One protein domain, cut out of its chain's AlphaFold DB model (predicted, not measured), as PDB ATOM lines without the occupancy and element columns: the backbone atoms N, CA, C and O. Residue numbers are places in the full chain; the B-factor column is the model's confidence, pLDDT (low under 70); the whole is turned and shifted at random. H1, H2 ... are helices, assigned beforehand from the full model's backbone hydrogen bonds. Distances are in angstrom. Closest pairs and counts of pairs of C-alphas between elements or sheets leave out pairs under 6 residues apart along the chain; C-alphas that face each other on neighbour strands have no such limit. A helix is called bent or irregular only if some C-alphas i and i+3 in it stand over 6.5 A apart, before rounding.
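What this domain is: This is residues 207 to 394 of the 398 residues of an uncharacterized protein of Leptomonas pyrrhocoris (UniProt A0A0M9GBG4). Bent helix H1 runs through the core, its arm H1b side by side with H5 and H6; the longest helix, H3, crosses H1b and leads through its arm H3b into the helical hairpins of H3b with H4 and H4 with H5. H2 crosses H3a at one end, and H8 crosses H6, meeting H5 with residues 377 to 378 alone. The printed part has 188 residues with eight named helices, H1 to H8 in order, and no named strand: all helix, packing part aligned, part crossed. It is compact, radius of gyration of the C-alphas 17.0 A, spanning 49 by 47 by 30 A.

How they stand to each other: By hydrogen bonds H3, residues 254 to 281, and H1, residues 211 to 232, were each assigned as one helix, but both are bent: C-alphas 270 and 273 are 6.9 A apart, 222 and 225 6.5 A. The arms are H3a, 254 to 270, H3b, 273 to 281, H1a, 211 to 222, and H1b, 225 to 232. Closest C-alphas of touching pairs, among them, are Ser 268 of H3a, which touches with 268 to 269 alone, and Ala 230 of H1b, 4.7 A; Ser 261 of H3a and Ser 239 of H2, residues 236 to 246, 4.8 A; Met 280 of H3b and Lys 310 of H4, residues 307 to 319, 5.3 A; Ile 231 of H1b and Ala 322 of H5, residues 322 to 335, 5.3 A. H6, residues 351 to 364, touches H7, residues 369 to 374, with 360 to 364 alone, closest C-alphas Asp 364 and Gly 370, 3.7 A. H8, residues 376 to 393, touches H6 with 382 to 385 alone, closest C-alphas Gln 382 and Tyr 357, 7.0 A. Every O i to N i+4 pair is within hydrogen-bond range but in H2, 5 of 7, and H6, 8 of 10.

Where its parts are: H3a measures 24.0 A from C-alpha 254 at (118.780, 117.234, 179.569); H8 measures 25.8 A, ending at C-alpha 393, (121.168, 79.997, 185.350).

The domain as a whole: The C-alphas farthest apart, Asn 253 and Asp 286, are 50.6 A apart. The printed part has no cut; the links H3 to H4 and H5 to H6 are long. Residues 284 to 298 have pLDDT under 70.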
ATOM      1  N   ASP A 207     142.405  78.132 187.050       96.75
ATOM      2  CA  ASP A 207     142.535  79.341 186.237       96.75
ATOM      3  C   ASP A 207     143.496  80.351 186.865       96.75
ATOM      4  O   ASP A 207     144.285  80.975 186.161       96.75
ATOM      5  N   LEU A 208     143.482  80.487 188.199       94.50
ATOM      6  CA  LEU A 208     144.439  81.341 188.911       94.50
ATOM      7  C   LEU A 208     145.882  80.842 188.795       94.50
ATOM      8  O   LEU A 208     146.810  81.645 188.846       94.50
ATOM      9  N   ALA A 209     146.070  79.529 188.658       94.38
ATOM     10  CA  ALA A 209     147.382  78.924 188.478       94.38
ATOM     11  C   ALA A 209     147.858  78.952 187.014       94.38
ATOM     12  O   ALA A 209     149.030  78.683 186.759       94.38
ATOM     13  N   ASN A 210     146.974  79.258 186.057       95.25
ATOM     14  CA  ASN A 210     147.293  79.299 184.636       95.25
ATOM     15  C   ASN A 210     147.843  80.686 184.242       95.25
ATOM     16  O   ASN A 210     147.075  81.654 184.220       95.25
ATOM     17  N   PRO A 211     149.134  80.810 183.863       93.69
ATOM     18  CA  PRO A 211     149.722  82.096 183.484       93.69
ATOM     19  C   PRO A 211     148.996  82.762 182.313       93.69
ATOM     20  O   PRO A 211     148.797  83.972 182.324       93.69
ATOM     21  N   HIS A 212     148.520  81.966 181.349       95.19
ATOM     22  CA  HIS A 212     147.789  82.461 180.182       95.19
ATOM     23  C   HIS A 212     146.479  83.153 180.576       95.19
ATOM     24  O   HIS A 212     146.148  84.214 180.047       95.19
ATOM     25  N   THR A 213     145.757  82.590 181.549       96.19
ATOM     26  CA  THR A 213     144.540  83.186 182.113       96.19
ATOM     27  C   THR A 213     144.871  84.410 182.969       96.19
ATOM     28  O   THR A 213     144.202  85.436 182.843       96.19
ATOM     29  N   GLY A 214     145.931  84.353 183.783       94.44
ATOM     30  CA  GLY A 214     146.411  85.491 184.577       94.44
ATOM     31  C   GLY A 214     146.772  86.716 183.726       94.44
ATOM     32  O   GLY A 214     146.283  87.811 183.992       94.44
ATOM     33  N   GLU A 215     147.547  86.518 182.661       94.25
ATOM     34  CA  GLU A 215     147.896  87.530 181.653       94.25
ATOM     35  C   GLU A 215     146.667  88.199 181.034       94.25
ATOM     36  O   GLU A 215     146.563  89.425 180.989       94.25
ATOM     37  N   THR A 216     145.704  87.397 180.575       96.81
ATOM     38  CA  THR A 216     144.496  87.927 179.937       96.81
ATOM     39  C   THR A 216     143.670  88.746 180.926       96.81
ATOM     40  O   THR A 216     143.218  89.840 180.585       96.81
ATOM     41  N   ARG A 217     143.504  88.267 182.168       96.75
ATOM     42  CA  ARG A 217     142.805  89.004 183.240       96.75
ATOM     43  C   ARG A 217     143.492  90.326 183.571       96.75
ATOM     44  O   ARG A 217     142.816  91.333 183.813       96.75
ATOM     45  N   ASP A 218     144.822  90.332 183.554       93.50
ATOM     46  CA  ASP A 218     145.632  91.526 183.751       93.50
ATOM     47  C   ASP A 218     145.381  92.572 182.661       93.50
ATOM     48  O   ASP A 218     145.065  93.725 182.959       93.50
ATOM     49  N   TRP A 219     145.429  92.163 181.392       96.19
ATOM     50  CA  TRP A 219     145.109  93.037 180.266       96.19
ATOM     51  C   TRP A 219     143.671  93.550 180.308       96.19
ATOM     52  O   TRP A 219     143.451  94.750 180.115       96.19
ATOM     53  N   ILE A 220     142.695  92.690 180.630       96.75
ATOM     54  CA  ILE A 220     141.293  93.105 180.790       96.75
ATOM     55  C   ILE A 220     141.210  94.237 181.824       96.75
ATOM     56  O   ILE A 220     140.628  95.296 181.563       96.75
ATOM     57  N   THR A 221     141.838  94.027 182.984       93.31
ATOM     58  CA  THR A 221     141.730  94.924 184.137       93.31
ATOM     59  C   THR A 221     142.484  96.240 183.944       93.31
ATOM     60  O   THR A 221     141.949  97.307 184.270       93.31
ATOM     61  N   ASN A 222     143.707  96.177 183.418       90.38
ATOM     62  CA  ASN A 222     144.646  97.301 183.408       90.38
ATOM     63  C   ASN A 222     144.737  98.043 182.075       90.38
ATOM     64  O   ASN A 222     145.208  99.188 182.048       90.38
ATOM     65  N   HIS A 223     144.241  97.433 180.995       94.44
ATOM     66  CA  HIS A 223     144.194  98.039 179.668       94.44
ATOM     67  C   HIS A 223     142.768  98.135 179.122       94.44
ATOM     68  O   HIS A 223     142.266  99.249 178.941       94.44
ATOM     69  N   PHE A 224     142.074  97.009 178.916       97.06
ATOM     70  CA  PHE A 224     140.790  96.991 178.200       97.06
ATOM     71  C   PHE A 224     139.685  97.793 178.906       97.06
ATOM     72  O   PHE A 224     138.896  98.475 178.250       97.06
ATOM     73  N   HIS A 225     139.647  97.816 180.243       94.38
ATOM     74  CA  HIS A 225     138.763  98.724 180.991       94.38
ATOM     75  C   HIS A 225     138.973 100.200 180.615       94.38
ATOM     76  O   HIS A 225     138.015 100.943 180.398       94.38
ATOM     77  N   GLY A 226     140.230 100.638 180.520       93.12
ATOM     78  CA  GLY A 226     140.549 102.008 180.133       93.12
ATOM     79  C   GLY A 226     140.237 102.280 178.668       93.12
ATOM     80  O   GLY A 226     139.680 103.334 178.348       93.12
ATOM     81  N   ALA A 227     140.557 101.327 177.792       95.94
ATOM     82  CA  ALA A 227     140.266 101.418 176.369       95.94
ATOM     83  C   ALA A 227     138.756 101.504 176.114       95.94
ATOM     84  O   ALA A 227     138.301 102.444 175.469       95.94
ATOM     85  N   SER A 228     137.955 100.608 176.694       96.25
ATOM     86  CA  SER A 228     136.492 100.609 176.555       96.25
ATOM     87  C   SER A 228     135.856 101.922 177.025       96.25
ATOM     88  O   SER A 228     135.011 102.479 176.314       96.25
ATOM     89  N   PHE A 229     136.306 102.489 178.152       95.19
ATOM     90  CA  PHE A 229     135.880 103.823 178.588       95.19
ATOM     91  C   PHE A 229     136.245 104.899 177.556       95.19
ATOM     92  O   PHE A 229     135.411 105.729 177.185       95.19
ATOM     93  N   ALA A 230     137.490 104.900 177.081       96.19
ATOM     94  CA  ALA A 230     137.959 105.912 176.148       96.19
ATOM     95  C   ALA A 230     137.241 105.828 174.790       96.19
ATOM     96  O   ALA A 230     136.843 106.861 174.250       96.19
ATOM     97  N   ILE A 231     136.992 104.618 174.287       97.31
ATOM     98  CA  ILE A 231     136.260 104.333 173.048       97.31
ATOM     99  C   ILE A 231     134.813 104.827 173.152       97.31
ATOM    100  O   ILE A 231     134.368 105.616 172.311       97.31
ATOM    101  N   THR A 232     134.084 104.408 174.193       96.69
ATOM    102  CA  THR A 232     132.667 104.771 174.406       96.69
ATOM    103  C   THR A 232     132.470 106.266 174.649       96.69
ATOM    104  O   THR A 232     131.404 106.803 174.368       96.69
ATOM    105  N   ASN A 233     133.526 106.973 175.060       96.75
ATOM    106  CA  ASN A 233     133.509 108.419 175.285       96.75
ATOM    107  C   ASN A 233     134.421 109.199 174.315       96.75
ATOM    108  O   ASN A 233     134.741 110.363 174.532       96.75
ATOM    109  N   SER A 234     134.845 108.591 173.206       96.38
ATOM    110  CA  SER A 234     135.818 109.181 172.262       96.38
ATOM    111  C   SER A 234     135.329 110.465 171.581       96.38
ATOM    112  O   SER A 234     136.122 111.300 171.149       96.38
ATOM    113  N   THR A 235     134.012 110.651 171.502       96.94
ATOM    114  CA  THR A 235     133.362 111.847 170.953       96.94
ATOM    115  C   THR A 235     132.205 112.275 171.847       96.94
ATOM    116  O   THR A 235     131.699 111.474 172.638       96.94
ATOM    117  N   PHE A 236     131.737 113.519 171.696       97.00
ATOM    118  CA  PHE A 236     130.541 113.983 172.402       97.00
ATOM    119  C   PHE A 236     129.331 113.101 172.078       97.00
ATOM    120  O   PHE A 236     128.616 112.703 172.984       97.00
ATOM    121  N   ARG A 237     129.144 112.724 170.804       97.00
ATOM    122  CA  ARG A 237     128.040 111.853 170.373       97.00
ATOM    123  C   ARG A 237     128.093 110.474 171.034       97.00
ATOM    124  O   ARG A 237     127.062 109.995 171.490       97.00
ATOM    125  N   ASN A 238     129.273 109.855 171.098       96.56
ATOM    126  CA  ASN A 238     129.435 108.555 171.758       96.56
ATOM    127  C   ASN A 238     129.217 108.678 173.274       96.56
ATOM    128  O   ASN A 238     128.496 107.878 173.864       96.56
ATOM    129  N   SER A 239     129.740 109.743 173.890       95.88
ATOM    130  CA  SER A 239     129.532 110.011 175.319       95.88
ATOM    131  C   SER A 239     128.053 110.254 175.634       95.88
ATOM    132  O   SER A 239     127.539 109.716 176.605       95.88
ATOM    133  N   TYR A 240     127.349 110.991 174.770       96.00
ATOM    134  CA  TYR A 240     125.913 111.244 174.875       96.00
ATOM    135  C   TYR A 240     125.092 109.965 174.764       96.00
ATOM    136  O   TYR A 240     124.167 109.764 175.544       96.00
ATOM    137  N   ALA A 241     125.447 109.070 173.842       95.69
ATOM    138  CA  ALA A 241     124.802 107.767 173.742       95.69
ATOM    139  C   ALA A 241     125.082 106.888 174.974       95.69
ATOM    140  O   ALA A 241     124.175 106.240 175.484       95.69
ATOM    141  N   THR A 242     126.321 106.896 175.472       94.12
ATOM    142  CA  THR A 242     126.749 106.114 176.641       94.12
ATOM    143  C   THR A 242     126.076 106.584 177.930       94.12
ATOM    144  O   THR A 242     125.711 105.762 178.767       94.12
ATOM    145  N   TYR A 243     125.875 107.896 178.085       91.81
ATOM    146  CA  TYR A 243     125.388 108.520 179.318       91.81
ATOM    147  C   TYR A 243     124.085 107.897 179.846       91.81
ATOM    148  O   TYR A 243     123.960 107.674 181.050       91.81
ATOM    149  N   THR A 244     123.161 107.533 178.950       89.50
ATOM    150  CA  THR A 244     121.876 106.888 179.277       89.50
ATOM    151  C   THR A 244     122.032 105.572 180.045       89.50
ATOM    152  O   THR A 244     121.173 105.223 180.847       89.50
ATOM    153  N   TYR A 245     123.125 104.841 179.826       88.50
ATOM    154  CA  TYR A 245     123.325 103.497 180.382       88.50
ATOM    155  C   TYR A 245     124.306 103.471 181.555       88.50
ATOM    156  O   TYR A 245     124.397 102.473 182.263       88.50
ATOM    157  N   VAL A 246     125.044 104.562 181.766       87.12
ATOM    158  CA  VAL A 246     126.071 104.665 182.816       87.12
ATOM    159  C   VAL A 246     125.691 105.642 183.926       87.12
ATOM    160  O   VAL A 246     126.473 105.868 184.846       87.12
ATOM    161  N   THR A 247     124.501 106.245 183.857       87.81
ATOM    162  CA  THR A 247     124.019 107.177 184.881       87.81
ATOM    163  C   THR A 247     122.617 106.821 185.370       87.81
ATOM    164  O   THR A 247     121.741 106.513 184.557       87.81
ATOM    165  N   PRO A 248     122.385 106.843 186.699       89.44
ATOM    166  CA  PRO A 248     121.056 106.667 187.272       89.44
ATOM    167  C   PRO A 248     120.022 107.613 186.656       89.44
ATOM    168  O   PRO A 248     120.343 108.756 186.336       89.44
ATOM    169  N   SER A 249     118.764 107.175 186.584       91.12
ATOM    170  CA  SER A 249     117.652 107.927 185.974       91.12
ATOM    171  C   SER A 249     117.511 109.365 186.491       91.12
ATOM    172  O   SER A 249     117.240 110.278 185.714       91.12
ATOM    173  N   LYS A 250     117.789 109.609 187.779       90.75
ATOM    174  CA  LYS A 250     117.772 110.958 188.377       90.75
ATOM    175  C   LYS A 250     118.772 111.946 187.753       90.75
ATOM    176  O   LYS A 250     118.587 113.154 187.879       90.75
ATOM    177  N   TYR A 251     119.803 111.452 187.070       89.56
ATOM    178  CA  TYR A 251     120.791 112.255 186.349       89.56
ATOM    179  C   TYR A 251     120.540 112.310 184.838       89.56
ATOM    180  O   TYR A 251     121.305 112.946 184.131       89.56
ATOM    181  N   GLN A 252     119.457 111.728 184.324       89.94
ATOM    182  CA  GLN A 252     119.169 111.696 182.882       89.94
ATOM    183  C   GLN A 252     118.377 112.912 182.374       89.94
ATOM    184  O   GLN A 252     117.873 112.907 181.253       89.94
ATOM    185  N   ASN A 253     118.252 113.982 183.169       93.50
ATOM    186  CA  ASN A 253     117.682 115.220 182.643       93.50
ATOM    187  C   ASN A 253     118.631 115.865 181.620       93.50
ATOM    188  O   ASN A 253     119.849 115.688 181.676       93.50
ATOM    189  N   PHE A 254     118.061 116.645 180.699       94.06
ATOM    190  CA  PHE A 254     118.780 117.234 179.569       94.06
ATOM    191  C   PHE A 254     120.087 117.941 179.973       94.06
ATOM    192  O   PHE A 254     121.117 117.758 179.323       94.06
ATOM    193  N   PHE A 255     120.074 118.708 181.067       92.81
ATOM    194  CA  PHE A 255     121.245 119.457 181.521       92.81
ATOM    195  C   PHE A 255     122.385 118.542 181.970       92.81
ATOM    196  O   PHE A 255     123.519 118.707 181.513       92.81
ATOM    197  N   TYR A 256     122.100 117.563 182.832       91.56
ATOM    198  CA  TYR A 256     123.109 116.597 183.267       91.56
ATOM    199  C   TYR A 256     123.610 115.738 182.111       91.56
ATOM    200  O   TYR A 256     124.812 115.490 182.024       91.56
ATOM    201  N   HIS A 257     122.725 115.364 181.190       91.06
ATOM    202  CA  HIS A 257     123.080 114.580 180.014       91.06
ATOM    203  C   HIS A 257     124.086 115.322 179.138       91.06
ATOM    204  O   HIS A 257     125.156 114.790 178.847       91.06
ATOM    205  N   VAL A 258     123.809 116.577 178.775       93.94
ATOM    206  CA  VAL A 258     124.709 117.389 177.941       93.94
ATOM    207  C   VAL A 258     126.028 117.676 178.663       93.94
ATOM    208  O   VAL A 258     127.100 117.418 178.109       93.94
ATOM    209  N   ILE A 259     125.975 118.168 179.906       93.31
ATOM    210  CA  ILE A 259     127.177 118.540 180.673       93.31
ATOM    211  C   ILE A 259     128.032 117.306 180.965       93.31
ATOM    212  O   ILE A 259     129.244 117.314 180.744       93.31
ATOM    213  N   GLY A 260     127.404 116.231 181.434       90.31
ATOM    214  CA  GLY A 260     128.066 114.978 181.763       90.31
ATOM    215  C   GLY A 260     128.711 114.329 180.544       90.31
ATOM    216  O   GLY A 260     129.861 113.905 180.623       90.31
ATOM    217  N   SER A 261     128.038 114.342 179.391       94.25
ATOM    218  CA  SER A 261     128.598 113.837 178.129       94.25
ATOM    219  C   SER A 261     129.789 114.659 177.648       94.25
ATOM    220  O   SER A 261     130.788 114.098 177.196       94.25
ATOM    221  N   GLY A 262     129.724 115.987 177.784       95.19
ATOM    222  CA  GLY A 262     130.860 116.868 177.512       95.19
ATOM    223  C   GLY A 262     132.058 116.553 178.411       95.19
ATOM    224  O   GLY A 262     133.175 116.391 177.918       95.19
ATOM    225  N   ALA A 263     131.816 116.389 179.715       93.31
ATOM    226  CA  ALA A 263     132.850 116.058 180.690       93.31
ATOM    227  C   ALA A 263     133.486 114.682 180.429       93.31
ATOM    228  O   ALA A 263     134.710 114.559 180.463       93.31
ATOM    229  N   LEU A 264     132.679 113.662 180.120       92.44
ATOM    230  CA  LEU A 264     133.159 112.325 179.761       92.44
ATOM    231  C   LEU A 264     133.998 112.350 178.482       92.44
ATOM    232  O   LEU A 264     135.095 111.786 178.461       92.44
ATOM    233  N   SER A 265     133.532 113.059 177.449       95.94
ATOM    234  CA  SER A 265     134.267 113.151 176.189       95.94
ATOM    235  C   SER A 265     135.611 113.850 176.351       95.94
ATOM    236  O   SER A 265     136.633 113.385 175.840       95.94
ATOM    237  N   MET A 266     135.632 114.944 177.113       95.69
ATOM    238  CA  MET A 266     136.864 115.656 177.431       95.69
ATOM    239  C   MET A 266     137.818 114.779 178.249       95.69
ATOM    240  O   MET A 266     139.001 114.706 177.924       95.69
ATOM    241  N   LEU A 267     137.321 114.085 179.279       93.00
ATOM    242  CA  LEU A 267     138.135 113.198 180.113       93.00
ATOM    243  C   LEU A 267     138.782 112.079 179.287       93.00
ATOM    244  O   LEU A 267     139.982 111.827 179.439       93.00
ATOM    245  N   SER A 268     138.011 111.451 178.395       94.12
ATOM    246  CA  SER A 268     138.514 110.436 177.469       94.12
ATOM    247  C   SER A 268     139.665 110.983 176.622       94.12
ATOM    248  O   SER A 268     140.785 110.480 176.705       94.12
ATOM    249  N   ARG A 269     139.424 112.075 175.886       95.88
ATOM    250  CA  ARG A 269     140.374 112.603 174.894       95.88
ATOM    251  C   ARG A 269     141.606 113.267 175.501       95.88
ATOM    252  O   ARG A 269     142.675 113.220 174.906       95.88
ATOM    253  N   VAL A 270     141.462 113.923 176.653       95.50
ATOM    254  CA  VAL A 270     142.530 114.749 177.242       95.50
ATOM    255  C   VAL A 270     143.360 113.977 178.267       95.50
ATOM    256  O   VAL A 270     144.522 114.313 178.476       95.50
ATOM    257  N   LYS A 271     142.797 112.944 178.908       92.88
ATOM    258  CA  LYS A 271     143.483 112.217 179.987       92.88
ATOM    259  C   LYS A 271     143.648 110.730 179.702       92.88
ATOM    260  O   LYS A 271     144.762 110.228 179.798       92.88
ATOM    261  N   ILE A 272     142.560 110.019 179.401       92.50
ATOM    262  CA  ILE A 272     142.593 108.550 179.354       92.50
ATOM    263  C   ILE A 272     143.272 108.051 178.077       92.50
ATOM    264  O   ILE A 272     144.250 107.315 178.164       92.50
ATOM    265  N   GLN A 273     142.819 108.500 176.906       95.38
ATOM    266  CA  GLN A 273     143.371 108.084 175.617       95.38
ATOM    267  C   GLN A 273     144.872 108.420 175.482       95.38
ATOM    268  O   GLN A 273     145.630 107.511 175.148       95.38
ATOM    269  N   PRO A 274     145.359 109.638 175.812       96.25
ATOM    270  CA  PRO A 274     146.794 109.927 175.762       96.25
ATOM    271  C   PRO A 274     147.618 109.064 176.719       96.25
ATOM    272  O   PRO A 274     148.720 108.658 176.371       96.25
ATOM    273  N   ARG A 275     147.089 108.745 177.910       93.31
ATOM    274  CA  ARG A 275     147.779 107.872 178.869       93.31
ATOM    275  C   ARG A 275     147.885 106.435 178.365       93.31
ATOM    276  O   ARG A 275     148.922 105.815 178.559       93.31
ATOM    277  N   LEU A 276     146.829 105.905 177.753       93.50
ATOM    278  CA  LEU A 276     146.853 104.570 177.148       93.50
ATOM    279  C   LEU A 276     147.865 104.507 176.000       93.50
ATOM    280  O   LEU A 276     148.652 103.572 175.937       93.50
ATOM    281  N   ILE A 277     147.895 105.539 175.149       94.81
ATOM    282  CA  ILE A 277     148.908 105.670 174.095       94.81
ATOM    283  C   ILE A 277     150.314 105.689 174.702       94.81
ATOM    284  O   ILE A 277     151.153 104.904 174.279       94.81
ATOM    285  N   ALA A 278     150.552 106.528 175.715       93.81
ATOM    286  CA  ALA A 278     151.856 106.625 176.365       93.81
ATOM    287  C   ALA A 278     152.320 105.270 176.920       93.81
ATOM    288  O   ALA A 278     153.430 104.852 176.622       93.81
ATOM    289  N   LYS A 279     151.447 104.534 177.622       91.44
ATOM    290  CA  LYS A 279     151.756 103.192 178.142       91.44
ATOM    291  C   LYS A 279     152.129 102.173 177.056       91.44
ATOM    292  O   LYS A 279     152.907 101.266 177.319       91.44
ATOM    293  N   MET A 280     151.548 102.270 175.859       92.19
ATOM    294  CA  MET A 280     151.877 101.365 174.749       92.19
ATOM    295  C   MET A 280     153.192 101.721 174.054       92.19
ATOM    296  O   MET A 280     153.785 100.858 173.415       92.19
ATOM    297  N   GLU A 281     153.619 102.979 174.148       92.38
ATOM    298  CA  GLU A 281     154.856 103.485 173.543       92.38
ATOM    299  C   GLU A 281     156.036 103.518 174.508       92.38
ATOM    300  O   GLU A 281     157.171 103.722 174.077       92.38
ATOM    301  N   GLU A 282     155.775 103.329 175.801       88.62
ATOM    302  CA  GLU A 282     156.819 103.081 176.779       88.62
ATOM    303  C   GLU A 282     157.654 101.878 176.306       88.62
ATOM    304  O   GLU A 282     157.089 100.815 176.010       88.62
ATOM    305  N   PRO A 283     158.986 102.038 176.185       80.38
ATOM    306  CA  PRO A 283     159.849 100.939 175.784       80.38
ATOM    307  C   PRO A 283     159.660  99.786 176.769       80.38
ATOM    308  O   PRO A 283     159.541 100.027 177.974       80.38
ATOM    309  N   ALA A 284     159.624  98.548 176.265       69.69
ATOM    310  CA  ALA A 284     159.612  97.377 177.129       69.69
ATOM    311  C   ALA A 284     160.753  97.501 178.143       69.69
ATOM    312  O   ALA A 284     161.926  97.543 177.778       69.69
ATOM    313  N   ALA A 285     160.403  97.617 179.419       65.19
ATOM    314  CA  ALA A 285     161.389  97.477 180.468       65.19
ATOM    315  C   ALA A 285     161.865  96.019 180.433       65.19
ATOM    316  O   ALA A 285     161.041  95.114 180.560       65.19
ATOM    317  N   ASP A 286     163.173  95.809 180.268       52.25
ATOM    318  CA  ASP A 286     163.807  94.491 180.084       52.25
ATOM    319  C   ASP A 286     163.503  93.471 181.205       52.25
ATOM    320  O   ASP A 286     163.806  92.289 181.068       52.25
ATOM    321  N   THR A 287     162.914  93.897 182.328       52.56
ATOM    322  CA  THR A 287     162.734  93.082 183.540       52.56
ATOM    323  C   THR A 287     161.518  93.491 184.382       52.56
ATOM    324  O   THR A 287     161.622  93.656 185.598       52.56
ATOM    325  N   GLN A 288     160.331  93.657 183.787       56.53
ATOM    326  CA  GLN A 288     159.119  93.693 184.620       56.53
ATOM    327  C   GLN A 288     158.813  92.265 185.104       56.53
ATOM    328  O   GLN A 288     158.639  91.376 184.268       56.53
ATOM    329  N   PRO A 289     158.792  92.006 186.425       55.66
ATOM    330  CA  PRO A 289     158.388  90.705 186.933       55.66
ATOM    331  C   PRO A 289     156.959  90.419 186.470       55.66
ATOM    332  O   PRO A 289     156.111  91.313 186.493       55.66
ATOM    333  N   ILE A 290     156.703  89.174 186.057       58.12
ATOM    334  CA  ILE A 290     155.344  88.686 185.806       58.12
ATOM    335  C   ILE A 290     154.530  89.028 187.060       58.12
ATOM    336  O   ILE A 290     154.918  88.584 188.150       58.12
ATOM    337  N   PRO A 291     153.472  89.852 186.954       56.56
ATOM    338  CA  PRO A 291     152.673  90.200 188.111       56.56
ATOM    339  C   PRO A 291     152.132  88.908 188.723       56.56
ATOM    340  O   PRO A 291     151.464  88.129 188.045       56.56
ATOM    341  N   ASP A 292     152.421  88.668 190.002       59.69
ATOM    342  CA  ASP A 292     151.673  87.671 190.764       59.69
ATOM    343  C   ASP A 292     150.182  88.056 190.716       59.69
ATOM    344  O   ASP A 292     149.839  89.243 190.739       59.69
ATOM    345  N   ALA A 293     149.287  87.068 190.669       53.81
ATOM    346  CA  ALA A 293     147.837  87.261 190.624       53.81
ATOM    347  C   ALA A 293     147.315  88.151 191.775       53.81
ATOM    348  O   ALA A 293     146.230  88.729 191.675       53.81
ATOM    349  N   SER A 294     148.096  88.288 192.855       52.91
ATOM    350  CA  SER A 294     147.838  89.171 193.995       52.91
ATOM    351  C   SER A 294     148.144  90.666 193.757       52.91
ATOM    352  O   SER A 294     147.636  91.500 194.506       52.91
ATOM    353  N   ASN A 295     148.918  91.029 192.723       58.44
ATOM    354  CA  ASN A 295     149.357  92.407 192.430       58.44
ATOM    355  C   ASN A 295     148.949  92.898 191.026       58.44
ATOM    356  O   ASN A 295     149.550  93.834 190.497       58.44
ATOM    357  N   LEU A 296     147.901  92.315 190.430       59.78
ATOM    358  CA  LEU A 296     147.397  92.719 189.108       59.78
ATOM    359  C   LEU A 296     147.173  94.240 189.001       59.78
ATOM    360  O   LEU A 296     147.447  94.823 187.965       59.78
ATOM    361  N   SER A 297     146.766  94.935 190.068       60.72
ATOM    362  CA  SER A 297     146.487  96.382 190.027       60.72
ATOM    363  C   SER A 297     147.683  97.289 189.688       60.72
ATOM    364  O   SER A 297     147.478  98.465 189.381       60.72
ATOM    365  N   GLU A 298     148.922  96.798 189.799       65.69
ATOM    366  CA  GLU A 298     150.137  97.590 189.536       65.69
ATOM    367  C   GLU A 298     150.669  97.425 188.104       65.69
ATOM    368  O   GLU A 298     151.532  98.187 187.665       65.69
ATOM    369  N   SER A 299     150.119  96.476 187.345       77.94
ATOM    370  CA  SER A 299     150.535  96.190 185.977       77.94
ATOM    371  C   SER A 299     150.006  97.209 184.959       77.94
ATOM    372  O   SER A 299     148.992  97.891 185.147       77.94
ATOM    373  N   THR A 300     150.675  97.299 183.807       78.06
ATOM    374  CA  THR A 300     150.146  98.021 182.644       78.06
ATOM    375  C   THR A 300     149.102  97.223 181.867       78.06
ATOM    376  O   THR A 300     148.367  97.835 181.094       78.06
ATOM    377  N   GLY A 301     149.032  95.898 182.049       80.94
ATOM    378  CA  GLY A 301     148.204  94.996 181.243       80.94
ATOM    379  C   GLY A 301     148.721  94.769 179.822       80.94
ATOM    380  O   GLY A 301     148.100  94.050 179.055       80.94
ATOM    381  N   LEU A 302     149.832  95.401 179.432       86.25
ATOM    382  CA  LEU A 302     150.311  95.439 178.045       86.25
ATOM    383  C   LEU A 302     151.547  94.573 177.798       86.25
ATOM    384  O   LEU A 302     151.954  94.405 176.652       86.25
ATOM    385  N   TRP A 303     152.154  94.036 178.855       83.44
ATOM    386  CA  TRP A 303     153.402  93.274 178.781       83.44
ATOM    387  C   TRP A 303     153.260  91.959 178.003       83.44
ATOM    388  O   TRP A 303     154.232  91.490 177.422       83.44
ATOM    389  N   MET A 304     152.047  91.408 177.926       86.38
ATOM    390  CA  MET A 304     151.747  90.219 177.123       86.38
ATOM    391  C   MET A 304     151.662  90.499 175.610       86.38
ATOM    392  O   MET A 304     151.513  89.565 174.822       86.38
ATOM    393  N   LEU A 305     151.670  91.769 175.183       90.44
ATOM    394  CA  LEU A 305     151.505  92.140 173.778       90.44
ATOM    395  C   LEU A 305     152.861  92.361 173.096       90.44
ATOM    396  O   LEU A 305     153.687  93.116 173.617       90.44
ATOM    397  N   PRO A 306     153.069  91.803 171.887       92.69
ATOM    398  CA  PRO A 306     154.227  92.139 171.068       92.69
ATOM    399  C   PRO A 306     154.318  93.648 170.808       92.69
ATOM    400  O   PRO A 306     153.297  94.321 170.640       92.69
ATOM    401  N   GLU A 307     155.539  94.177 170.696       92.50
ATOM    402  CA  GLU A 307     155.779  95.599 170.391       92.50
ATOM    403  C   GLU A 307     155.030  96.076 169.145       92.50
ATOM    404  O   GLU A 307     154.440  97.155 169.137       92.50
ATOM    405  N   GLU A 308     154.992  95.248 168.101       94.19
ATOM    406  CA  GLU A 308     154.287  95.584 166.864       94.19
ATOM    407  C   GLU A 308     152.775  95.697 167.082       94.19
ATOM    408  O   GLU A 308     152.140  96.617 166.563       94.19
ATOM    409  N   THR A 309     152.199  94.830 167.919       95.25
ATOM    410  CA  THR A 309     150.785  94.898 168.311       95.25
ATOM    411  C   THR A 309     150.505  96.166 169.114       95.25
ATOM    412  O   THR A 309     149.533  96.863 168.819       95.25
ATOM    413  N   LYS A 310     151.374  96.526 170.071       95.00
ATOM    414  CA  LYS A 310     151.246  97.769 170.851       95.00
ATOM    415  C   LYS A 310     151.299  99.009 169.955       95.00
ATOM    416  O   LYS A 310     150.433  99.878 170.052       95.00
ATOM    417  N   LYS A 311     152.258  99.073 169.027       95.12
ATOM    418  CA  LYS A 311     152.382 100.175 168.055       95.12
ATOM    419  C   LYS A 311     151.176 100.261 167.121       95.12
ATOM    420  O   LYS A 311     150.663 101.358 166.892       95.12
ATOM    421  N   ALA A 312     150.701  99.129 166.600       95.75
ATOM    422  CA  ALA A 312     149.522  99.079 165.737       95.75
ATOM    423  C   ALA A 312     148.256  99.543 166.478       95.75
ATOM    424  O   ALA A 312     147.470 100.333 165.941       95.75
ATOM    425  N   LEU A 313     148.092  99.130 167.736       95.81
ATOM    426  CA  LEU A 313     146.987  99.566 168.582       95.81
ATOM    427  C   LEU A 313     147.078 101.067 168.891       95.81
ATOM    428  O   LEU A 313     146.100 101.787 168.703       95.81
ATOM    429  N   ALA A 314     148.261 101.582 169.238       96.25
ATOM    430  CA  ALA A 314     148.500 103.014 169.436       96.25
ATOM    431  C   ALA A 314     148.228 103.847 168.172       96.25
ATOM    432  O   ALA A 314     147.679 104.950 168.249       96.25
ATOM    433  N   ALA A 315     148.584 103.336 166.992       96.69
ATOM    434  CA  ALA A 315     148.279 103.982 165.720       96.69
ATOM    435  C   ALA A 315     146.764 104.025 165.460       96.69
ATOM    436  O   ALA A 315     146.231 105.087 165.121       96.69
ATOM    437  N   THR A 316     146.073 102.906 165.695       96.88
ATOM    438  CA  THR A 316     144.610 102.803 165.589       96.88
ATOM    439  C   THR A 316     143.926 103.758 166.564       96.88
ATOM    440  O   THR A 316     143.033 104.499 166.171       96.88
ATOM    441  N   MET A 317     144.412 103.855 167.802       95.12
ATOM    442  CA  MET A 317     143.912 104.795 168.807       95.12
ATOM    443  C   MET A 317     144.024 106.259 168.388       95.12
ATOM    444  O   MET A 317     143.200 107.073 168.795       95.12
ATOM    445  N   ARG A 318     145.047 106.631 167.614       94.69
ATOM    446  CA  ARG A 318     145.251 108.020 167.174       94.69
ATOM    447  C   ARG A 318     144.428 108.397 165.956       94.69
ATOM    448  O   ARG A 318     143.991 109.541 165.857       94.69
ATOM    449  N   LYS A 319     144.335 107.479 164.994       95.06
ATOM    450  CA  LYS A 319     143.879 107.781 163.630       95.06
ATOM    451  C   LYS A 319     142.591 107.059 163.249       95.06
ATOM    452  O   LYS A 319     141.904 107.520 162.346       95.06
ATOM    453  N   GLY A 320     142.294 105.944 163.906       93.75
ATOM    454  CA  GLY A 320     141.119 105.133 163.643       93.75
ATOM    455  C   GLY A 320     139.847 105.717 164.247       93.75
ATOM    456  O   GLY A 320     139.848 106.574 165.135       93.75
ATOM    457  N   THR A 321     138.729 105.210 163.754       97.19
ATOM    458  CA  THR A 321     137.405 105.367 164.347       97.19
ATOM    459  C   THR A 321     137.297 104.593 165.664       97.19
ATOM    460  O   THR A 321     138.075 103.680 165.948       97.19
ATOM    461  N   ALA A 322     136.289 104.924 166.474       97.25
ATOM    462  CA  ALA A 322     136.016 104.201 167.715       97.25
ATOM    463  C   ALA A 322     135.724 102.709 167.459       97.25
ATOM    464  O   ALA A 322     136.104 101.866 168.264       97.25
ATOM    465  N   GLU A 323     135.094 102.368 166.334       98.12
ATOM    466  CA  GLU A 323     134.838 100.980 165.950       98.12
ATOM    467  C   GLU A 323     136.089 100.231 165.509       98.12
ATOM    468  O   GLU A 323     136.220  99.052 165.819       98.12
ATOM    469  N   GLU A 324     136.990 100.873 164.765       98.06
ATOM    470  CA  GLU A 324     138.271 100.260 164.387       98.06
ATOM    471  C   GLU A 324     139.126  99.998 165.620       98.06
ATOM    472  O   GLU A 324     139.653  98.899 165.766       98.06
ATOM    473  N   TRP A 325     139.183 100.960 166.545       97.81
ATOM    474  CA  TRP A 325     139.851 100.754 167.824       97.81
ATOM    475  C   TRP A 325     139.189  99.627 168.621       97.81
ATOM    476  O   TRP A 325     139.878  98.697 169.031       97.81
ATOM    477  N   LEU A 326     137.863  99.633 168.773       98.44
ATOM    478  CA  LEU A 326     137.173  98.559 169.486       98.44
ATOM    479  C   LEU A 326     137.447  97.189 168.861       98.44
ATOM    480  O   LEU A 326     137.800  96.275 169.591       98.44
ATOM    481  N   ARG A 327     137.359  97.042 167.532       98.31
ATOM    482  CA  ARG A 327     137.705  95.771 166.872       98.31
ATOM    483  C   ARG A 327     139.133  95.348 167.177       98.31
ATOM    484  O   ARG A 327     139.329  94.195 167.521       98.31
ATOM    485  N   ALA A 328     140.101  96.261 167.106       98.12
ATOM    486  CA  ALA A 328     141.492  95.934 167.408       98.12
ATOM    487  C   ALA A 328     141.670  95.395 168.841       98.12
ATOM    488  O   ALA A 328     142.385  94.418 169.039       98.12
ATOM    489  N   GLU A 329     140.980  95.975 169.828       98.00
ATOM    490  CA  GLU A 329     140.991  95.473 171.210       98.00
ATOM    491  C   GLU A 329     140.313  94.097 171.337       98.00
ATOM    492  O   GLU A 329     140.823  93.207 172.014       98.00
ATOM    493  N   LEU A 330     139.168  93.893 170.674       98.38
ATOM    494  CA  LEU A 330     138.450  92.613 170.711       98.38
ATOM    495  C   LEU A 330     139.247  91.490 170.027       98.38
ATOM    496  O   LEU A 330     139.271  90.365 170.524       98.38
ATOM    497  N   GLU A 331     139.945  91.793 168.930       98.00
ATOM    498  CA  GLU A 331     140.822  90.841 168.238       98.00
ATOM    499  C   GLU A 331     142.015  90.417 169.103       98.00
ATOM    500  O   GLU A 331     142.410  89.254 169.051       98.00
ATOM    501  N   ILE A 332     142.550  91.300 169.958       97.69
ATOM    502  CA  ILE A 332     143.594  90.922 170.929       97.69
ATOM    503  C   ILE A 332     143.089  89.814 171.858       97.69
ATOM    504  O   ILE A 332     143.790  88.825 172.065       97.69
ATOM    505  N   PHE A 333     141.870  89.945 172.385       98.12
ATOM    506  CA  PHE A 333     141.277  88.905 173.224       98.12
ATOM    507  C   PHE A 333     141.038  87.606 172.436       98.12
ATOM    508  O   PHE A 333     141.412  86.524 172.891       98.12
ATOM    509  N   LEU A 334     140.471  87.694 171.228       98.00
ATOM    510  CA  LEU A 334     140.172  86.515 170.405       98.00
ATOM    511  C   LEU A 334     141.422  85.750 169.968       98.00
ATOM    512  O   LEU A 334     141.379  84.520 169.910       98.00
ATOM    513  N   ALA A 335     142.515  86.461 169.682       97.00
ATOM    514  CA  ALA A 335     143.796  85.880 169.294       97.00
ATOM    515  C   ALA A 335     144.454  85.075 170.425       97.00
ATOM    516  O   ALA A 335     145.315  84.239 170.156       97.00
ATOM    517  N   ARG A 336     144.041  85.294 171.679       95.94
ATOM    518  CA  ARG A 336     144.521  84.535 172.843       95.94
ATOM    519  C   ARG A 336     143.764  83.232 173.075       95.94
ATOM    520  O   ARG A 336     144.139  82.466 173.955       95.94
ATOM    521  N   ARG A 337     142.715  82.938 172.306       96.19
ATOM    522  CA  ARG A 337     142.033  81.645 172.418       96.19
ATOM    523  C   ARG A 337     142.904  80.525 171.841       96.19
ATOM    524  O   ARG A 337     143.569  80.735 170.822       96.19
ATOM    525  N   PRO A 338     142.865  79.312 172.417       95.50
ATOM    526  CA  PRO A 338     143.458  78.145 171.780       95.50
ATOM    527  C   PRO A 338     142.899  77.943 170.366       95.50
ATOM    528  O   PRO A 338     141.741  78.256 170.076       95.50
ATOM    529  N   ALA A 339     143.709  77.390 169.462       93.62
ATOM    530  CA  ALA A 339     143.278  77.157 168.088       93.62
ATOM    531  C   ALA A 339     142.001  76.296 168.049       93.62
ATOM    532  O   ALA A 339     141.951  75.222 168.646       93.62
ATOM    533  N   ARG A 340     140.986  76.757 167.302       91.44
ATOM    534  CA  ARG A 340     139.657  76.121 167.164       91.44
ATOM    535  C   ARG A 340     138.806  76.091 168.442       91.44
ATOM    536  O   ARG A 340     137.718  75.522 168.408       91.44
ATOM    537  N   ALA A 341     139.260  76.691 169.541       96.00
ATOM    538  CA  ALA A 341     138.445  76.835 170.736       96.00
ATOM    539  C   ALA A 341     137.416  77.956 170.572       96.00
ATOM    540  O   ALA A 341     137.680  78.992 169.956       96.00
ATOM    541  N   VAL A 342     136.239  77.747 171.162       96.19
ATOM    542  CA  VAL A 342     135.214  78.791 171.250       96.19
ATOM    543  C   VAL A 342     135.610  79.800 172.318       96.19
ATOM    544  O   VAL A 342     135.520  80.996 172.063       96.19
ATOM    545  N   PHE A 343     136.094  79.333 173.467       98.44
ATOM    546  CA  PHE A 343     136.423  80.154 174.629       98.44
ATOM    547  C   PHE A 343     137.935  80.289 174.823       98.44
ATOM    548  O   PHE A 343     138.715  79.496 174.290       98.44
ATOM    549  N   HIS A 344     138.354  81.280 175.605       98.19
ATOM    550  CA  HIS A 344     139.728  81.399 176.084       98.19
ATOM    551  C   HIS A 344     140.125  80.169 176.921       98.19
ATOM    552  O   HIS A 344     141.177  79.581 176.678       98.19
ATOM    553  N   GLY A 345     139.223  79.683 177.780       97.75
ATOM    554  CA  GLY A 345     139.358  78.429 178.535       97.75
ATOM    555  C   GLY A 345     139.270  77.134 177.709       97.75
ATOM    556  O   GLY A 345     139.265  76.033 178.262       97.75
ATOM    557  N   GLY A 346     139.189  77.218 176.376       97.00
ATOM    558  CA  GLY A 346     139.081  76.055 175.498       97.00
ATOM    559  C   GLY A 346     137.628  75.649 175.236       97.00
ATOM    560  O   GLY A 346     136.900  76.323 174.500       97.00
ATOM    561  N   ALA A 347     137.220  74.503 175.788       95.31
ATOM    562  CA  ALA A 347     135.875  73.949 175.601       95.31
ATOM    563  C   ALA A 347     134.817  74.601 176.510       95.31
ATOM    564  O   ALA A 347     133.642  74.642 176.152       95.31
ATOM    565  N   ASN A 348     135.240  75.125 177.661       96.56
ATOM    566  CA  ASN A 348     134.405  75.844 178.618       96.56
ATOM    567  C   ASN A 348     135.023  77.221 178.893       96.56
ATOM    568  O   ASN A 348     136.239  77.361 178.743       96.56
ATOM    569  N   PRO A 349     134.217  78.226 179.276       98.19
ATOM    570  CA  PRO A 349     134.747  79.525 179.656       98.19
ATOM    571  C   PRO A 349     135.587  79.422 180.932       98.19
ATOM    572  O   PRO A 349     135.153  78.802 181.905       98.19
ATOM    573  N   ASP A 350     136.762  80.047 180.918       98.31
ATOM    574  CA  ASP A 350     137.574  80.254 182.119       98.31
ATOM    575  C   ASP A 350     137.249  81.608 182.774       98.31
ATOM    576  O   ASP A 350     136.387  82.372 182.321       98.31
ATOM    577  N   LEU A 351     137.944  81.935 183.860       98.12
ATOM    578  CA  LEU A 351     137.760  83.203 184.559       98.12
ATOM    579  C   LEU A 351     138.044  84.425 183.661       98.12
ATOM    580  O   LEU A 351     137.397  85.458 183.834       98.12
ATOM    581  N   ALA A 352     138.958  84.338 182.684       98.38
ATOM    582  CA  ALA A 352     139.202  85.440 181.751       98.38
ATOM    583  C   ALA A 352     138.028  85.637 180.780       98.38
ATOM    584  O   ALA A 352     137.652  86.784 180.524       98.38
ATOM    585  N   ASP A 353     137.413  84.556 180.284       98.75
ATOM    586  CA  ASP A 353     136.182  84.644 179.492       98.75
ATOM    587  C   ASP A 353     135.066  85.343 180.278       98.75
ATOM    588  O   ASP A 353     134.437  86.279 179.776       98.75
ATOM    589  N   VAL A 354     134.835  84.918 181.524       98.56
ATOM    590  CA  VAL A 354     133.774  85.468 182.384       98.56
ATOM    591  C   VAL A 354     134.012  86.948 182.688       98.56
ATOM    592  O   VAL A 354     133.079  87.757 182.601       98.56
ATOM    593  N   GLU A 355     135.253  87.338 182.991       98.38
ATOM    594  CA  GLU A 355     135.620  88.739 183.211       98.38
ATOM    595  C   GLU A 355     135.433  89.579 181.934       98.38
ATOM    596  O   GLU A 355     134.779  90.626 181.975       98.38
ATOM    597  N   MET A 356     135.923  89.106 180.780       98.50
ATOM    598  CA  MET A 356     135.770  89.799 179.494       98.50
ATOM    599  C   MET A 356     134.298  89.960 179.100       98.50
ATOM    600  O   MET A 356     133.891  90.994 178.558       98.50
ATOM    601  N   TYR A 357     133.471  88.955 179.392       98.44
ATOM    602  CA  TYR A 357     132.047  88.984 179.078       98.44
ATOM    603  C   TYR A 357     131.324  90.056 179.897       98.44
ATOM    604  O   TYR A 357     130.538  90.829 179.347       98.44
ATOM    605  N   GLY A 358     131.645  90.177 181.188       97.44
ATOM    606  CA  GLY A 358     131.124  91.248 182.037       97.44
ATOM    607  C   GLY A 358     131.477  92.638 181.507       97.44
ATOM    608  O   GLY A 358     130.609  93.496 181.352       97.44
ATOM    609  N   VAL A 359     132.744  92.857 181.152       96.88
ATOM    610  CA  VAL A 359     133.223  94.166 180.680       96.88
ATOM    611  C   VAL A 359     132.632  94.543 179.322       96.88
ATOM    612  O   VAL A 359     132.156  95.666 179.137       96.88
ATOM    613  N   SER A 360     132.639  93.616 178.362       97.62
ATOM    614  CA  SER A 360     132.150  93.876 177.001       97.62
ATOM    615  C   SER A 360     130.649  94.175 176.958       97.62
ATOM    616  O   SER A 360     130.226  95.012 176.159       97.62
ATOM    617  N   ARG A 361     129.851  93.616 177.883       95.31
ATOM    618  CA  ARG A 361     128.423  93.948 178.044       95.31
ATOM    619  C   ARG A 361     128.161  95.424 178.334       95.31
ATOM    620  O   ARG A 361     127.104  95.925 177.962       95.31
ATOM    621  N   VAL A 362     129.098  96.136 178.963       94.31
ATOM    622  CA  VAL A 362     128.968  97.588 179.175       94.31
ATOM    623  C   VAL A 362     129.055  98.337 177.844       94.31
ATOM    624  O   VAL A 362     128.282  99.260 177.598       94.31
ATOM    625  N   VAL A 363     129.958  97.913 176.955       96.62
ATOM    626  CA  VAL A 363     130.104  98.484 175.604       96.62
ATOM    627  C   VAL A 363     128.927  98.089 174.707       96.62
ATOM    628  O   VAL A 363     128.487  98.892 173.886       96.62
ATOM    629  N   ASP A 364     128.385  96.885 174.894       96.88
ATOM    630  CA  ASP A 364     127.260  96.336 174.127       96.88
ATOM    631  C   ASP A 364     125.981  97.198 174.204       96.88
ATOM    632  O   ASP A 364     125.230  97.310 173.231       96.88
ATOM    633  N   GLN A 365     125.779  97.895 175.329       95.56
ATOM    634  CA  GLN A 365     124.662  98.833 175.513       95.56
ATOM    635  C   GLN A 365     124.745 100.060 174.594       95.56
ATOM    636  O   GLN A 365     123.740 100.714 174.319       95.56
ATOM    637  N   HIS A 366     125.933 100.398 174.087       96.69
ATOM    638  CA  HIS A 366     126.089 101.538 173.198       96.69
ATOM    639  C   HIS A 366     125.460 101.226 171.822       96.69
ATOM    640  O   HIS A 366     125.870 100.273 171.163       96.69
ATOM    641  N   PRO A 367     124.572 102.073 171.267       95.56
ATOM    642  CA  PRO A 367     123.818 101.754 170.046       95.56
ATOM    643  C   PRO A 367     124.702 101.469 168.822       95.56
ATOM    644  O   PRO A 367     124.459 100.532 168.066       95.56
ATOM    645  N   ARG A 368     125.758 102.271 168.633       96.12
ATOM    646  CA  ARG A 368     126.747 102.093 167.555       96.12
ATOM    647  C   ARG A 368     127.811 101.038 167.871       96.12
ATOM    648  O   ARG A 368     128.016 100.134 167.074       96.12
ATOM    649  N   LEU A 369     128.495 101.158 169.011       97.69
ATOM    650  CA  LEU A 369     129.618 100.284 169.361       97.69
ATOM    651  C   LEU A 369     129.178  98.872 169.745       97.69
ATOM    652  O   LEU A 369     129.878  97.926 169.417       97.69
ATOM    653  N   GLY A 370     127.997  98.698 170.334       97.50
ATOM    654  CA  GLY A 370     127.462  97.373 170.624       97.50
ATOM    655  C   GLY A 370     127.233  96.536 169.371       97.50
ATOM    656  O   GLY A 370     127.384  95.322 169.402       97.50
ATOM    657  N   ARG A 371     126.988  97.166 168.215       97.06
ATOM    658  CA  ARG A 371     126.967  96.446 166.936       97.06
ATOM    659  C   ARG A 371     128.308  95.765 166.644       97.06
ATOM    660  O   ARG A 371     128.311  94.628 166.199       97.06
ATOM    661  N   VAL A 372     129.421  96.432 166.951       98.06
ATOM    662  CA  VAL A 372     130.773  95.875 166.795       98.06
ATOM    663  C   VAL A 372     130.985  94.678 167.719       98.06
ATOM    664  O   VAL A 372     131.572  93.694 167.293       98.06
ATOM    665  N   VAL A 373     130.481  94.746 168.956       98.06
ATOM    666  CA  VAL A 373     130.578  93.645 169.931       98.06
ATOM    667  C   VAL A 373     129.757  92.428 169.473       98.06
ATOM    668  O   VAL A 373     130.212  91.298 169.588       98.06
ATOM    669  N   ARG A 374     128.576  92.641 168.875       97.81
ATOM    670  CA  ARG A 374     127.658  91.560 168.459       97.81
ATOM    671  C   ARG A 374     127.982  90.911 167.107       97.81
ATOM    672  O   ARG A 374     127.387  89.883 166.766       97.81
ATOM    673  N   GLU A 375     128.882  91.500 166.327       96.31
ATOM    674  CA  GLU A 375     129.243  91.051 164.979       96.31
ATOM    675  C   GLU A 375     130.572  90.275 164.950       96.31
ATOM    676  O   GLU A 375     131.387  90.337 165.870       96.31
ATOM    677  N   GLY A 376     130.785  89.520 163.868       96.56
ATOM    678  CA  GLY A 376     132.020  88.767 163.638       96.56
ATOM    679  C   GLY A 376     132.310  87.690 164.690       96.56
ATOM    680  O   GLY A 376     131.411  87.205 165.383       96.56
ATOM    681  N   ALA A 377     133.590  87.327 164.802       97.12
ATOM    682  CA  ALA A 377     134.061  86.275 165.700       97.12
ATOM    683  C   ALA A 377     133.849  86.617 167.186       97.12
ATOM    684  O   ALA A 377     133.570  85.721 167.986       97.12
ATOM    685  N   PHE A 378     133.920  87.901 167.564       98.12
ATOM    686  CA  PHE A 378     133.623  88.316 168.939       98.12
ATOM    687  C   PHE A 378     132.137  88.143 169.256       98.12
ATOM    688  O   PHE A 378     131.792  87.615 170.310       98.12
ATOM    689  N   GLY A 379     131.253  88.492 168.319       98.19
ATOM    690  CA  GLY A 379     129.820  88.262 168.463       98.19
ATOM    691  C   GLY A 379     129.446  86.783 168.582       98.19
ATOM    692  O   GLY A 379     128.534  86.433 169.329       98.19
ATOM    693  N   GLU A 380     130.147  85.895 167.869       98.06
ATOM    694  CA  GLU A 380     129.996  84.441 168.030       98.06
ATOM    695  C   GLU A 380     130.416  83.976 169.425       98.06
ATOM    696  O   GLU A 380     129.663  83.249 170.075       98.06
ATOM    697  N   TRP A 381     131.565  84.451 169.915       98.38
ATOM    698  CA  TRP A 381     132.011  84.201 171.286       98.38
ATOM    699  C   TRP A 381     131.003  84.733 172.321       98.38
ATOM    700  O   TRP A 381     130.635  84.009 173.243       98.38
ATOM    701  N   GLN A 382     130.459  85.941 172.137       98.00
ATOM    702  CA  GLN A 382     129.481  86.534 173.057       98.00
ATOM    703  C   GLN A 382     128.179  85.720 173.108       98.00
ATOM    704  O   GLN A 382     127.635  85.494 174.190       98.00
ATOM    705  N   ARG A 383     127.690  85.230 171.960       97.94
ATOM    706  CA  ARG A 383     126.525  84.329 171.910       97.94
ATOM    707  C   ARG A 383     126.803  82.994 172.599       97.94
ATOM    708  O   ARG A 383     125.924  82.474 173.280       97.94
ATOM    709  N   ALA A 384     128.013  82.451 172.459       98.12
ATOM    710  CA  ALA A 384     128.410  81.237 173.169       98.12
ATOM    711  C   ALA A 384     128.465  81.459 174.693       98.12
ATOM    712  O   ALA A 384     127.983  80.615 175.449       98.12
ATOM    713  N   MET A 385     128.960  82.616 175.142       98.19
ATOM    714  CA  MET A 385     128.928  83.015 176.554       98.19
ATOM    715  C   MET A 385     127.495  83.157 177.080       98.19
ATOM    716  O   MET A 385     127.186  82.637 178.148       98.19
ATOM    717  N   GLN A 386     126.593  83.788 176.320       97.06
ATOM    718  CA  GLN A 386     125.164  83.879 176.661       97.06
ATOM    719  C   GLN A 386     124.510  82.500 176.774       97.06
ATOM    720  O   GLN A 386     123.762  82.245 177.717       97.06
ATOM    721  N   ALA A 387     124.810  81.592 175.841       96.94
ATOM    722  CA  ALA A 387     124.306  80.226 175.889       96.94
ATOM    723  C   ALA A 387     124.787  79.492 177.150       96.94
ATOM    724  O   ALA A 387     123.979  78.838 177.805       96.94
ATOM    725  N   LYS A 388     126.062  79.660 177.535       96.56
ATOM    726  CA  LYS A 388     126.606  79.095 178.778       96.56
ATOM    727  C   LYS A 388     125.981  79.703 180.031       96.56
ATOM    728  O   LYS A 388     125.604  78.963 180.932       96.56
ATOM    729  N   LEU A 389     125.788  81.020 180.068       94.88
ATOM    730  CA  LEU A 389     125.085  81.674 181.174       94.88
ATOM    731  C   LEU A 389     123.655  81.136 181.321       94.88
ATOM    732  O   LEU A 389     123.210  80.843 182.431       94.88
ATOM    733  N   LYS A 390     122.953  80.960 180.195       94.31
ATOM    734  CA  LYS A 390     121.600  80.400 180.158       94.31
ATOM    735  C   LYS A 390     121.550  78.939 180.601       94.31
ATOM    736  O   LYS A 390     120.602  78.541 181.270       94.31
ATOM    737  N   GLU A 391     122.547  78.142 180.232       92.12
ATOM    738  CA  GLU A 391     122.681  76.750 180.669       92.12
ATOM    739  C   GLU A 391     122.805  76.664 182.197       92.12
ATOM    740  O   GLU A 391     122.090  75.884 182.822       92.12
ATOM    741  N   THR A 392     123.640  77.514 182.804       87.44
ATOM    742  CA  THR A 392     123.870  77.495 184.256       87.44
ATOM    743  C   THR A 392     122.712  78.092 185.060       87.44
ATOM    744  O   THR A 392     122.387  77.617 186.146       87.44
ATOM    745  N   THR A 393     122.077  79.149 184.548       86.12
ATOM    746  CA  THR A 393     121.168  79.997 185.350       86.12
ATOM    747  C   THR A 393     119.723  79.996 184.852       86.12
ATOM    748  O   THR A 393     118.857  80.661 185.425       86.12
ATOM    749  N   GLY A 394     119.424  79.262 183.780       84.25
ATOM    750  CA  GLY A 394     118.150  79.378 183.078       84.25
ATOM    751  C   GLY A 394     117.981  80.774 182.473       84.25
ATOM    752  O   GLY A 394     118.903  81.337 181.894       84.25
TER     753      GLY A 394